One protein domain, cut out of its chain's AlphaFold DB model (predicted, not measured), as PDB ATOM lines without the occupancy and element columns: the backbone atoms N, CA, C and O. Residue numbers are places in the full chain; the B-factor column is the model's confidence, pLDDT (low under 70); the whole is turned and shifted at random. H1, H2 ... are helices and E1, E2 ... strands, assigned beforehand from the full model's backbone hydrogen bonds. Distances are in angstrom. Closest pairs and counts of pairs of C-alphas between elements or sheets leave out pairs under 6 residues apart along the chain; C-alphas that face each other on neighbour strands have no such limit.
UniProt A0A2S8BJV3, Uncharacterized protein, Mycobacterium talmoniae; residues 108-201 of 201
ATOM      1  N   SER A 108     326.565 412.383 452.406       75.12
ATOM      2  CA  SER A 108     327.839 412.083 453.049       75.12
ATOM      3  C   SER A 108     327.935 412.830 454.378       75.12
ATOM      4  O   SER A 108     327.421 413.939 454.521       75.12
ATOM      5  N   GLY A 109     328.579 412.214 455.371       76.31
ATOM      6  CA  GLY A 109     328.762 412.820 456.690       76.31
ATOM      7  C   GLY A 109     327.442 413.137 457.403       76.31
ATOM      8  O   GLY A 109     326.611 412.253 457.594       76.31
ATOM      9  N   ALA A 110     327.284 414.394 457.825       71.69
ATOM     10  CA  ALA A 110     326.167 414.876 458.643       71.69
ATOM     11  C   ALA A 110     324.965 415.413 457.835       71.69
ATOM     12  O   ALA A 110     324.027 415.950 458.421       71.69
ATOM     13  N   VAL A 111     324.991 415.299 456.505       79.88
ATOM     14  CA  VAL A 111     323.929 415.804 455.625       79.88
ATOM     15  C   VAL A 111     322.637 414.996 455.809       79.88
ATOM     16  O   VAL A 111     322.661 413.762 455.815       79.88
ATOM     17  N   GLN A 112     321.500 415.685 455.951       83.12
ATOM     18  CA  GLN A 112     320.213 415.058 456.283       83.12
ATOM     19  C   GLN A 112     319.377 414.669 455.053       83.12
ATOM     20  O   GLN A 112     318.563 413.743 455.128       83.12
ATOM     21  N   ALA A 113     319.602 415.330 453.917       88.62
ATOM     22  CA  ALA A 113     318.825 415.192 452.691       88.62
ATOM     23  C   ALA A 113     319.730 415.089 451.453       88.62
ATOM     24  O   ALA A 113     320.897 415.452 451.498       88.62
ATOM     25  N   ASP A 114     319.215 414.572 450.335       89.06
ATOM     26  CA  ASP A 114     320.000 414.528 449.086       89.06
ATOM     27  C   ASP A 114     320.168 415.929 448.482       89.06
ATOM     28  O   ASP A 114     321.158 416.203 447.801       89.06
ATOM     29  N   THR A 115     319.216 416.818 448.781       92.12
ATOM     30  CA  THR A 115     319.292 418.241 448.466       92.12
ATOM     31  C   THR A 115     319.238 419.081 449.726       92.12
ATOM     32  O   THR A 115     318.327 418.921 450.535       92.12
ATOM     33  N   ASP A 116     320.169 420.022 449.841       92.31
ATOM     34  CA  ASP A 116     320.195 421.045 450.879       92.31
ATOM     35  C   ASP A 116     320.051 422.426 450.240       92.31
ATOM     36  O   ASP A 116     320.713 422.741 449.245       92.31
ATOM     37  N   ILE A 117     319.204 423.263 450.833       92.62
ATOM     38  CA  ILE A 117     318.951 424.632 450.389       92.62
ATOM     39  C   ILE A 117     319.190 425.586 451.548       92.62
ATOM     40  O   ILE A 117     318.590 425.450 452.612       92.62
ATOM     41  N   GLY A 118     320.049 426.572 451.311       92.38
ATOM     42  CA  GLY A 118     320.303 427.677 452.221       92.38
ATOM     43  C   GLY A 118     319.722 428.965 451.662       92.38
ATOM     44  O   GLY A 118     320.124 429.421 450.590       92.38
ATOM     45  N   ILE A 119     318.804 429.580 452.398       91.56
ATOM     46  CA  ILE A 119     318.328 430.933 452.117       91.56
ATOM     47  C   ILE A 119     318.960 431.877 453.126       91.56
ATOM     48  O   ILE A 119     318.907 431.626 454.325       91.56
ATOM     49  N   THR A 120     319.523 432.990 452.666       89.50
ATOM     50  CA  THR A 120     319.981 434.046 453.572       89.50
ATOM     51  C   THR A 120     319.198 435.327 453.349       89.50
ATOM     52  O   THR A 120     319.346 435.995 452.320       89.50
ATOM     53  N   ILE A 121     318.405 435.693 454.352       87.50
ATOM     54  CA  ILE A 121     317.658 436.943 454.412       87.50
ATOM     55  C   ILE A 121     318.607 438.083 454.765       87.50
ATOM     56  O   ILE A 121     319.383 438.028 455.724       87.50
ATOM     57  N   ASN A 122     318.568 439.133 453.961       82.56
ATOM     58  CA  ASN A 122     319.418 440.296 454.135       82.56
ATOM     59  C   ASN A 122     318.996 441.140 455.334       82.56
ATOM     60  O   ASN A 122     317.809 441.311 455.579       82.56
ATOM     61  N   SER A 123     319.944 441.785 456.014       74.44
ATOM     62  CA  SER A 123     319.633 442.640 457.164       74.44
ATOM     63  C   SER A 123     318.708 443.809 456.812       74.44
ATOM     64  O   SER A 123     317.948 444.260 457.659       74.44
ATOM     65  N   SER A 124     318.748 444.307 455.569       71.12
ATOM     66  CA  SER A 124     317.859 445.385 455.107       71.12
ATOM     67  C   SER A 124     316.398 444.958 454.935       71.12
ATOM     68  O   SER A 124     315.524 445.815 454.857       71.12
ATOM     69  N   THR A 125     316.139 443.655 454.835       70.38
ATOM     70  CA  THR A 125     314.815 443.051 454.617       70.38
ATOM     71  C   THR A 125     314.438 442.076 455.736       70.38
ATOM     72  O   THR A 125     313.417 441.402 455.641       70.38
ATOM     73  N   ASN A 126     315.247 442.007 456.797       79.69
ATOM     74  CA  ASN A 126     315.108 441.073 457.907       79.69
ATOM     75  C   ASN A 126     314.020 441.540 458.884       79.69
ATOM     76  O   ASN A 126     314.302 442.187 459.894       79.69
ATOM     77  N   THR A 127     312.769 441.241 458.546       84.31
ATOM     78  CA  THR A 127     311.635 441.264 459.475       84.31
ATOM     79  C   THR A 127     311.082 439.851 459.617       84.31
ATOM     80  O   THR A 127     311.191 439.057 458.679       84.31
ATOM     81  N   ASP A 128     310.452 439.545 460.752       84.94
ATOM     82  CA  ASP A 128     309.843 438.228 460.988       84.94
ATOM     83  C   ASP A 128     308.839 437.889 459.877       84.94
ATOM     84  O   ASP A 128     308.956 436.867 459.217       84.94
ATOM     85  N   ALA A 129     307.938 438.821 459.541       87.88
ATOM     86  CA  ALA A 129     306.950 438.619 458.480       87.88
ATOM     87  C   ALA A 129     307.573 438.357 457.093       87.88
ATOM     88  O   ALA A 129     307.053 437.547 456.325       87.88
ATOM     89  N   ALA A 130     308.676 439.033 456.749       87.00
ATOM     90  CA  ALA A 130     309.367 438.797 455.482       87.00
ATOM     91  C   ALA A 130     310.095 437.444 455.480       87.00
ATOM     92  O   ALA A 130     310.053 436.728 454.479       87.00
ATOM     93  N   THR A 131     310.724 437.087 456.600       89.69
ATOM     94  CA  THR A 131     311.404 435.799 456.789       89.69
ATOM     95  C   THR A 131     310.409 434.647 456.684       89.69
ATOM     96  O   THR A 131     310.626 433.730 455.892       89.69
ATOM     97  N   ASP A 132     309.275 434.742 457.380       92.31
ATOM     98  CA  ASP A 132     308.189 433.765 457.344       92.31
ATOM     99  C   ASP A 132     307.628 433.588 455.931       92.31
ATOM    100  O   ASP A 132     307.428 432.464 455.466       92.31
ATOM    101  N   GLN A 133     307.391 434.694 455.221       93.06
ATOM    102  CA  GLN A 133     306.874 434.648 453.857       93.06
ATOM    103  C   GLN A 133     307.845 433.941 452.906       93.06
ATOM    104  O   GLN A 133     307.415 433.111 452.099       93.06
ATOM    105  N   VAL A 134     309.143 434.248 452.992       93.44
ATOM    106  CA  VAL A 134     310.170 433.592 452.171       93.44
ATOM    107  C   VAL A 134     310.261 432.108 452.515       93.44
ATOM    108  O   VAL A 134     310.189 431.274 451.614       93.44
ATOM    109  N   ALA A 135     310.338 431.769 453.803       94.25
ATOM    110  CA  ALA A 135     310.376 430.393 454.281       94.25
ATOM    111  C   ALA A 135     309.204 429.559 453.745       94.25
ATOM    112  O   ALA A 135     309.422 428.507 453.146       94.25
ATOM    113  N   ARG A 136     307.968 430.054 453.882       96.06
ATOM    114  CA  ARG A 136     306.757 429.389 453.366       96.06
ATOM    115  C   ARG A 136     306.802 429.211 451.853       96.06
ATOM    116  O   ARG A 136     306.487 428.137 451.346       96.06
ATOM    117  N   SER A 137     307.195 430.264 451.137       96.31
ATOM    118  CA  SER A 137     307.213 430.263 449.671       96.31
ATOM    119  C   SER A 137     308.239 429.270 449.126       96.31
ATOM    120  O   SER A 137     307.944 428.548 448.176       96.31
ATOM    121  N   VAL A 138     309.420 429.194 449.746       96.00
ATOM    122  CA  VAL A 138     310.465 428.238 449.364       96.00
ATOM    123  C   VAL A 138     310.078 426.817 449.776       96.00
ATOM    124  O   VAL A 138     310.144 425.923 448.936       96.00
ATOM    125  N   ALA A 139     309.603 426.601 451.010       95.69
ATOM    126  CA  ALA A 139     309.186 425.282 451.500       95.69
ATOM    127  C   ALA A 139     308.121 424.629 450.599       95.69
ATOM    128  O   ALA A 139     308.204 423.437 450.306       95.69
ATOM    129  N   ALA A 140     307.174 425.416 450.076       96.62
ATOM    130  CA  ALA A 140     306.136 424.938 449.165       96.62
ATOM    131  C   ALA A 140     306.665 424.417 447.812       96.62
ATOM    132  O   ALA A 140     305.980 423.639 447.145       96.62
ATOM    133  N   LEU A 141     307.869 424.822 447.393       96.69
ATOM    134  CA  LEU A 141     308.492 424.365 446.147       96.69
ATOM    135  C   LEU A 141     309.238 423.037 446.317       96.69
ATOM    136  O   LEU A 141     309.342 422.273 445.359       96.69
ATOM    137  N   LEU A 142     309.713 422.729 447.526       95.06
ATOM    138  CA  LEU A 142     310.616 421.601 447.786       95.06
ATOM    139  C   LEU A 142     310.051 420.207 447.463       95.06
ATOM    140  O   LEU A 142     310.830 419.362 447.023       95.06
ATOM    141  N   PRO A 143     308.734 419.931 447.565       94.38
ATOM    142  CA  PRO A 143     308.193 418.646 447.125       94.38
ATOM    143  C   PRO A 143     308.460 418.331 445.643       94.38
ATOM    144  O   PRO A 143     308.452 417.164 445.259       94.38
ATOM    145  N   GLN A 144     308.714 419.345 444.806       95.25
ATOM    146  CA  GLN A 144     308.979 419.171 443.373       95.25
ATOM    147  C   GLN A 144     310.346 418.537 443.073       95.25
ATOM    148  O   GLN A 144     310.558 418.105 441.942       95.25
ATOM    149  N   PHE A 145     311.250 418.429 444.056       91.44
ATOM    150  CA  PHE A 145     312.480 417.640 443.915       91.44
ATOM    151  C   PHE A 145     312.208 416.125 443.887       91.44
ATOM    152  O   PHE A 145     313.003 415.360 443.352       91.44
ATOM    153  N   GLY A 146     311.079 415.664 444.440       90.94
ATOM    154  CA  GLY A 146     310.710 414.242 444.442       90.94
ATOM    155  C   GLY A 146     311.507 413.362 445.417       90.94
ATOM    156  O   GLY A 146     311.286 412.153 445.465       90.94
ATOM    157  N   HIS A 147     312.390 413.949 446.223       89.88
ATOM    158  CA  HIS A 147     313.136 413.296 447.299       89.88
ATOM    159  C   HIS A 147     313.251 414.238 448.514       89.88
ATOM    160  O   HIS A 147     312.993 415.441 448.380       89.88
ATOM    161  N   PRO A 148     313.639 413.728 449.702       91.69
ATOM    162  CA  PRO A 148     313.826 414.566 450.880       91.69
ATOM    163  C   PRO A 148     314.767 415.739 450.594       91.69
ATOM    164  O   PRO A 148     315.821 415.546 449.981       91.69
ATOM    165  N   THR A 149     314.369 416.937 451.024       93.56
ATOM    166  CA  THR A 149     315.101 418.191 450.795       93.56
ATOM    167  C   THR A 149     315.178 418.994 452.086       93.56
ATOM    168  O   THR A 149     314.143 419.311 452.674       93.56
ATOM    169  N   ALA A 150     316.388 419.328 452.529       93.75
ATOM    170  CA  ALA A 150     316.604 420.170 453.695       93.75
ATOM    171  C   ALA A 150     316.525 421.650 453.312       93.75
ATOM    172  O   ALA A 150     317.071 422.075 452.292       93.75
ATOM    173  N   LEU A 151     315.868 422.435 454.158       94.44
ATOM    174  CA  LEU A 151     315.802 423.885 454.059       94.44
ATOM    175  C   LEU A 151     316.351 424.498 455.335       94.44
ATOM    176  O   LEU A 151     315.867 424.191 456.422       94.44
ATOM    177  N   VAL A 152     317.305 425.406 455.171       93.00
ATOM    178  CA  VAL A 152     317.806 426.281 456.227       93.00
ATOM    179  C   VAL A 152     317.564 427.724 455.802       93.00
ATOM    180  O   VAL A 152     317.939 428.124 454.697       93.00
ATOM    181  N   VAL A 153     316.929 428.512 456.667       92.12
ATOM    182  CA  VAL A 153     316.759 429.956 456.462       92.12
ATOM    183  C   VAL A 153     317.533 430.696 457.536       92.12
ATOM    184  O   VAL A 153     317.185 430.661 458.715       92.12
ATOM    185  N   ASP A 154     318.566 431.407 457.107       89.75
ATOM    186  CA  ASP A 154     319.375 432.277 457.942       89.75
ATOM    187  C   ASP A 154     318.966 433.735 457.762       89.75
ATOM    188  O   ASP A 154     318.663 434.195 456.662       89.75
ATOM    189  N   THR A 155     319.048 434.509 458.836       85.44
ATOM    190  CA  THR A 155     318.829 435.953 458.817       85.44
ATOM    191  C   THR A 155     320.118 436.684 459.168       85.44
ATOM    192  O   THR A 155     320.785 436.375 460.156       85.44
ATOM    193  N   LYS A 156     320.510 437.668 458.354       81.38
ATOM    194  CA  LYS A 156     321.672 438.513 458.651       81.38
ATOM    195  C   LYS A 156     321.295 439.597 459.649       81.38
ATOM    196  O   LYS A 156     320.353 440.359 459.430       81.38
ATOM    197  N   VAL A 157     322.087 439.715 460.710       72.12
ATOM    198  CA  VAL A 157     321.926 440.734 461.750       72.12
ATOM    199  C   VAL A 157     323.180 441.595 461.817       72.12
ATOM    200  O   VAL A 157     324.306 441.093 461.846       72.12
ATOM    201  N   TYR A 158     322.971 442.913 461.824       66.56
ATOM    202  CA  TYR A 158     324.039 443.896 461.936       66.56
ATOM    203  C   TYR A 158     324.158 444.388 463.378       66.56
ATOM    204  O   TYR A 158     323.257 445.059 463.886       66.56
ATOM    205  N   TYR A 159     325.280 444.097 464.032       59.97
ATOM    206  CA  TYR A 159     325.549 444.621 465.365       59.97
ATOM    207  C   TYR A 159     326.241 445.979 465.242       59.97
ATOM    208  O   TYR A 159     327.402 446.072 464.842       59.97
ATOM    209  N   ARG A 160     325.518 447.050 465.608       57.19
ATOM    210  CA  ARG A 160     325.977 448.453 465.515       57.19
ATOM    211  C   ARG A 160     327.317 448.732 466.212       57.19
ATOM    212  O   ARG A 160     327.943 449.741 465.913       57.19
ATOM    213  N   ASN A 161     327.750 447.856 467.115       61.38
ATOM    214  CA  ASN A 161     328.860 448.103 468.029       61.38
ATOM    215  C   ASN A 161     330.151 447.377 467.608       61.38
ATOM    216  O   ASN A 161     331.183 447.603 468.229       61.38
ATOM    217  N   ASP A 162     330.098 446.502 466.597       60.34
ATOM    218  CA  ASP A 162     331.206 445.584 466.270       60.34
ATOM    219  C   ASP A 162     331.484 445.469 464.756       60.34
ATOM    220  O   ASP A 162     332.379 444.747 464.342       60.34
ATOM    221  N   TRP A 163     330.723 446.150 463.884       57.97
ATOM    222  CA  TRP A 163     330.785 445.995 462.410       57.97
ATOM    223  C   TRP A 163     330.714 444.529 461.914       57.97
ATOM    224  O   TRP A 163     330.816 444.276 460.711       57.97
ATOM    225  N   SER A 164     330.499 443.564 462.814       62.12
ATOM    226  CA  SER A 164     330.449 442.141 462.544       62.12
ATOM    227  C   SER A 164     329.028 441.774 462.136       62.12
ATOM    228  O   SER A 164     328.035 442.064 462.810       62.12
ATOM    229  N   MET A 165     328.930 441.169 460.959       63.53
ATOM    230  CA  MET A 165     327.692 440.602 460.453       63.53
ATOM    231  C   MET A 165     327.626 439.158 460.933       63.53
ATOM    232  O   MET A 165     328.529 438.374 460.639       63.53
ATOM    233  N   ARG A 166     326.562 438.805 461.654       73.56
ATOM    234  CA  ARG A 166     326.291 437.413 462.032       73.56
ATOM    235  C   ARG A 166     325.019 436.930 461.349       73.56
ATOM    236  O   ARG A 166     324.154 437.738 461.010       73.56
ATOM    237  N   SER A 167     324.940 435.623 461.154       74.81
ATOM    238  CA  SER A 167     323.720 434.945 460.730       74.81
ATOM    239  C   SER A 167     323.069 434.301 461.946       74.81
ATOM    240  O   SER A 167     323.768 433.687 462.750       74.81
ATOM    241  N   ASN A 168     321.754 434.447 462.064       80.44
ATOM    242  CA  ASN A 168     320.937 433.685 462.998       80.44
ATOM    243  C   ASN A 168     320.049 432.743 462.189       80.44
ATOM    244  O   ASN A 168     319.307 433.207 461.319       80.44
ATOM    245  N   THR A 169     320.109 431.452 462.490       78.50
ATOM    246  CA  THR A 169     319.233 430.462 461.867       78.50
ATOM    247  C   THR A 169     317.819 430.642 462.397       78.50
ATOM    248  O   THR A 169     317.579 430.566 463.600       78.50
ATOM    249  N   ALA A 170     316.899 430.964 461.495       80.06
ATOM    250  CA  ALA A 170     315.497 431.224 461.804       80.06
ATOM    251  C   ALA A 170     314.611 429.986 461.589       80.06
ATOM    252  O   ALA A 170     313.544 429.885 462.198       80.06
ATOM    253  N   LEU A 171     315.035 429.067 460.716       87.31
ATOM    254  CA  LEU A 171     314.278 427.872 460.348       87.31
ATOM    255  C   LEU A 171     315.206 426.754 459.871       87.31
ATOM    256  O   LEU A 171     316.055 427.002 459.011       87.31
ATOM    257  N   GLU A 172     314.943 425.529 460.323       89.56
ATOM    258  CA  GLU A 172     315.505 424.297 459.759       89.56
ATOM    259  C   GLU A 172     314.418 423.217 459.607       89.56
ATOM    260  O   GLU A 172     313.747 422.898 460.580       89.56
ATOM    261  N   ILE A 173     314.227 422.637 458.414       89.94
ATOM    262  CA  ILE A 173     313.263 421.531 458.176       89.94
ATOM    263  C   ILE A 173     313.750 420.566 457.082       89.94
ATOM    264  O   ILE A 173     314.551 420.962 456.231       89.94
ATOM    265  N   VAL A 174     313.256 419.317 457.047       89.06
ATOM    266  CA  VAL A 174     313.418 418.399 455.892       89.06
ATOM    267  C   VAL A 174     312.067 418.107 455.248       89.06
ATOM    268  O   VAL A 174     311.335 417.213 455.663       89.06
ATOM    269  N   VAL A 175     311.763 418.760 454.130       90.06
ATOM    270  CA  VAL A 175     310.554 418.453 453.356       90.06
ATOM    271  C   VAL A 175     310.638 417.043 452.772       90.06
ATOM    272  O   VAL A 175     311.605 416.702 452.092       90.06
ATOM    273  N   GLY A 176     309.615 416.220 453.022       85.69
ATOM    274  CA  GLY A 176     309.546 414.830 452.562       85.69
ATOM    275  C   GLY A 176     310.414 413.842 453.351       85.69
ATOM    276  O   GLY A 176     310.541 412.697 452.926       85.69
ATOM    277  N   GLY A 177     310.998 414.262 454.477       85.12
ATOM    278  CA  GLY A 177     311.744 413.410 455.407       85.12
ATOM    279  C   GLY A 177     311.573 413.881 456.851       85.12
ATOM    280  O   GLY A 177     310.623 414.597 457.146       85.12
ATOM    281  N   CYS A 178     312.486 413.475 457.738       83.12
ATOM    282  CA  CYS A 178     312.527 413.928 459.131       83.12
ATOM    283  C   CYS A 178     313.785 414.748 459.376       83.12
ATOM    284  O   CYS A 178     314.888 414.217 459.187       83.12
ATOM    285  N   TYR A 179     313.641 415.980 459.863       81.56
ATOM    286  CA  TYR A 179     314.791 416.739 460.334       81.56
ATOM    287  C   TYR A 179     315.215 416.271 461.728       81.56
ATOM    288  O   TYR A 179     314.428 416.136 462.665       81.56
ATOM    289  N   ARG A 180     316.508 415.995 461.875       83.50
ATOM    290  CA  ARG A 180     317.164 415.673 463.141       83.50
ATOM    291  C   ARG A 180     317.811 416.939 463.667       83.50
ATOM    292  O   ARG A 180     318.956 417.244 463.336       83.50
ATOM    293  N   HIS A 181     317.065 417.677 464.476       79.12
ATOM    294  CA  HIS A 181     317.599 418.857 465.140       79.12
ATOM    295  C   HIS A 181     318.683 418.480 466.147       79.12
ATOM    296  O   HIS A 181     318.693 417.376 466.705       79.12
ATOM    297  N   GLN A 182     319.587 419.421 466.412       79.00
ATOM    298  CA  GLN A 182     320.516 419.267 467.523       79.00
ATOM    299  C   GLN A 182     319.741 419.192 468.852       79.00
ATOM    300  O   GLN A 182     318.709 419.849 468.988       79.00
ATOM    301  N   PRO A 183     320.231 418.450 469.865       77.31
ATOM    302  CA  PRO A 183     319.502 418.236 471.121       77.31
ATOM    303  C   PRO A 183     319.094 419.504 471.886       77.31
ATOM    304  O   PRO A 183     318.204 419.445 472.728       77.31
ATOM    305  N   HIS A 184     319.755 420.633 471.625       80.38
ATOM    306  CA  HIS A 184     319.516 421.914 472.294       80.38
ATOM    307  C   HIS A 184     318.800 422.940 471.405       80.38
ATOM    308  O   HIS A 184     318.708 424.104 471.781       80.38
ATOM    309  N   HIS A 185     318.336 422.535 470.221       82.38
ATOM    310  CA  HIS A 185     317.608 423.419 469.321       82.38
ATOM    311  C   HIS A 185     316.172 423.614 469.804       82.38
ATOM    312  O   HIS A 185     315.407 422.655 469.940       82.38
ATOM    313  N   GLU A 186     315.803 424.867 470.044       85.19
ATOM    314  CA  GLU A 186     314.429 425.251 470.341       85.19
ATOM    315  C   GLU A 186     313.723 425.630 469.039       85.19
ATOM    316  O   GLU A 186     313.995 426.668 468.437       85.19
ATOM    317  N   ARG A 187     312.804 424.766 468.606       86.44
ATOM    318  CA  ARG A 187     312.058 424.948 467.357       86.44
ATOM    319  C   ARG A 187     311.145 426.167 467.438       86.44
ATOM    320  O   ARG A 187     310.387 426.318 468.399       86.44
ATOM    321  N   THR A 188     311.170 427.003 466.406       88.44
ATOM    322  CA  THR A 188     310.301 428.185 466.320       88.44
ATOM    323  C   THR A 188     308.849 427.791 465.991       88.44
ATOM    324  O   THR A 188     308.608 426.701 465.466       88.44
ATOM    325  N   PRO A 189     307.844 428.654 466.252       90.62
ATOM    326  CA  PRO A 189     306.461 428.379 465.851       90.62
ATOM    327  C   PRO A 189     306.302 428.113 464.348       90.62
ATOM    328  O   PRO A 189     305.569 427.203 463.966       90.62
ATOM    329  N   LEU A 190     307.022 428.862 463.506       90.38
ATOM    330  CA  LEU A 190     307.033 428.643 462.061       90.38
ATOM    331  C   LEU A 190     307.634 427.280 461.706       90.38
ATOM    332  O   LEU A 190     307.102 426.580 460.849       90.38
ATOM    333  N   GLU A 191     308.723 426.889 462.367       90.94
ATOM    334  CA  GLU A 191     309.354 425.589 462.149       90.94
ATOM    335  C   GLU A 191     308.410 424.440 462.483       90.94
ATOM    336  O   GLU A 191     308.272 423.511 461.691       90.94
ATOM    337  N   LEU A 192     307.695 424.531 463.605       91.19
ATOM    338  CA  LEU A 192     306.687 423.547 463.992       91.19
ATOM    339  C   LEU A 192     305.548 423.459 462.969       91.19
ATOM    340  O   LEU A 192     305.129 422.357 462.615       91.19
ATOM    341  N   GLU A 193     305.066 424.602 462.478       93.75
ATOM    342  CA  GLU A 193     304.010 424.656 461.467       93.75
ATOM    343  C   GLU A 193     304.452 424.015 460.146       93.75
ATOM    344  O   GLU A 193     303.780 423.119 459.632       93.75
ATOM    345  N   LEU A 194     305.597 424.441 459.606       93.44
ATOM    346  CA  LEU A 194     306.114 423.912 458.347       93.44
ATOM    347  C   LEU A 194     306.491 422.438 458.474       93.44
ATOM    348  O   LEU A 194     306.248 421.670 457.541       93.44
ATOM    349  N   SER A 195     307.007 422.022 459.633       91.12
ATOM    350  CA  SER A 195     307.308 420.615 459.883       91.12
ATOM    351  C   SER A 195     306.044 419.764 459.830       91.12
ATOM    352  O   SER A 195     306.008 418.756 459.132       91.12
ATOM    353  N   ALA A 196     304.966 420.207 460.484       91.19
ATOM    354  CA  ALA A 196     303.684 419.504 460.460       91.19
ATOM    355  C   ALA A 196     303.078 419.396 459.047       91.19
ATOM    356  O   ALA A 196     302.351 418.446 458.759       91.19
ATOM    357  N   MET A 197     303.362 420.360 458.167       93.25
ATOM    358  CA  MET A 197     302.872 420.355 456.787       93.25
ATOM    359  C   MET A 197     303.704 419.484 455.842       93.25
ATOM    360  O   MET A 197     303.144 418.856 454.940       93.25
ATOM    361  N   TYR A 198     305.029 419.505 455.989       93.06
ATOM    362  CA  TYR A 198     305.940 419.041 454.943       93.06
ATOM    363  C   TYR A 198     306.858 417.890 455.352       93.06
ATOM    364  O   TYR A 198     307.325 417.168 454.462       93.06
ATOM    365  N   GLU A 199     307.123 417.690 456.642       88.62
ATOM    366  CA  GLU A 199     307.902 416.539 457.094       88.62
ATOM    367  C   GLU A 199     307.070 415.263 457.015       88.62
ATOM    368  O   GLU A 199     305.858 415.248 457.240       88.62
ATOM    369  N   LYS A 200     307.738 414.172 456.647       83.31
ATOM    370  CA  LYS A 200     307.138 412.841 456.552       83.31
ATOM    371  C   LYS A 200     308.029 411.859 457.289       83.31
ATOM    372  O   LYS A 200     308.945 411.273 456.708       83.31
ATOM    373  N   CYS A 201     307.732 411.748 458.576       76.81
ATOM    374  CA  CYS A 201     308.150 410.680 459.466       76.81
ATOM    375  C   CYS A 201     307.076 409.582 459.481       76.81
ATOM    376  O   CYS A 201     307.470 408.409 459.600       76.81
TER     377      CYS A 201
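Overview. This is residues 108 to 201 of the 201 residues of an uncharacterized protein of Mycobacterium talmoniae (UniProt A0A2S8BJV3). A narrow, twisted sheet of three strands has two helices, H1 and H3, packed on it side by side, H1 over the inner strand E2 and H3 next to the edge strand E3. The hairpin of E2 and E3 runs lengthwise through the domain; its tip, residues 159 to 164, sticks out at one end, and the short H2 grazes the sheet near the other. The printed part has 94 residues, with three named helices and three named strands in the chain order E1, H1, H2, E2, E3, H3; the sheet's order is E1, E2, E3, mixed, and the class is mixed, helices and strands. The whole is compact, with a radius of gyration of the C-alphas of 13.8 A, yet elongated in outline, spanning 43 by 28 by 21 A.

Along the chain. E2, residues 149 to 158, is 29.4 A long, and E3, residues 165 to 175, is 28.9 A long. E1, residues 115 to 121, measures 19.7 A and begins with C-alpha 115 at (319.292, 418.241, 448.466). H1, residues 128 to 139, is 16.1 A long, starting with C-alpha 128 at (309.843, 438.228, 460.988). H2, residues 142 to 145, measures 5.8 A. H3, residues 189 to 198, is 14.4 A long and ends with C-alpha 198 at (305.940, 419.041, 454.943).

Arrangement. E1 and E2 are parallel at 21 degrees, with N 119 and O 152 within hydrogen-bond range at 2.9 A. E2 and E3 form an antiparallel hairpin at 161 degrees, with N 151 and O 173 2.9 A apart. E1, H1, H2 and E2 make a strand-helix-strand unit, two parallel neighbour strands with helices between, and its crossover is right-handed. H1 and H3 are on one face of the sheet, giving two layers, one of helices and one of strands. H1 is over E2 at a height over the sheet of 9.1 A and runs along the strands, at 21 degrees to E2 on the local plane; their closest C-alphas, those of Ala 135 and Val 153, are 6.8 A apart. H3 and E3 come closest at the C-alphas of Tyr 198 and Val 175, 4.9 A apart. H1 and H3 touch, the same way at a shallow tilt of 14 degrees; their closest C-alphas, those of Asp 132 and Leu 190, are 7.1 A apart. H2 only grazes the sheet with residues 142 to 145, and it is only just apart from H3, at 8.1 A. In H1 and H3 every O i to N i+4 pair is within hydrogen-bond range; H2 is too short for such a pair.

Size, cuts and confidence. The two C-alphas farthest apart, those of Gly 146 and Asn 161, are 45.1 A from each other. The printed part has no cut, and the link from E3 to H3, residues 176 to 188, is long. Mean pLDDT of the printed part is 84.8; residues 158 to 165 are under 70.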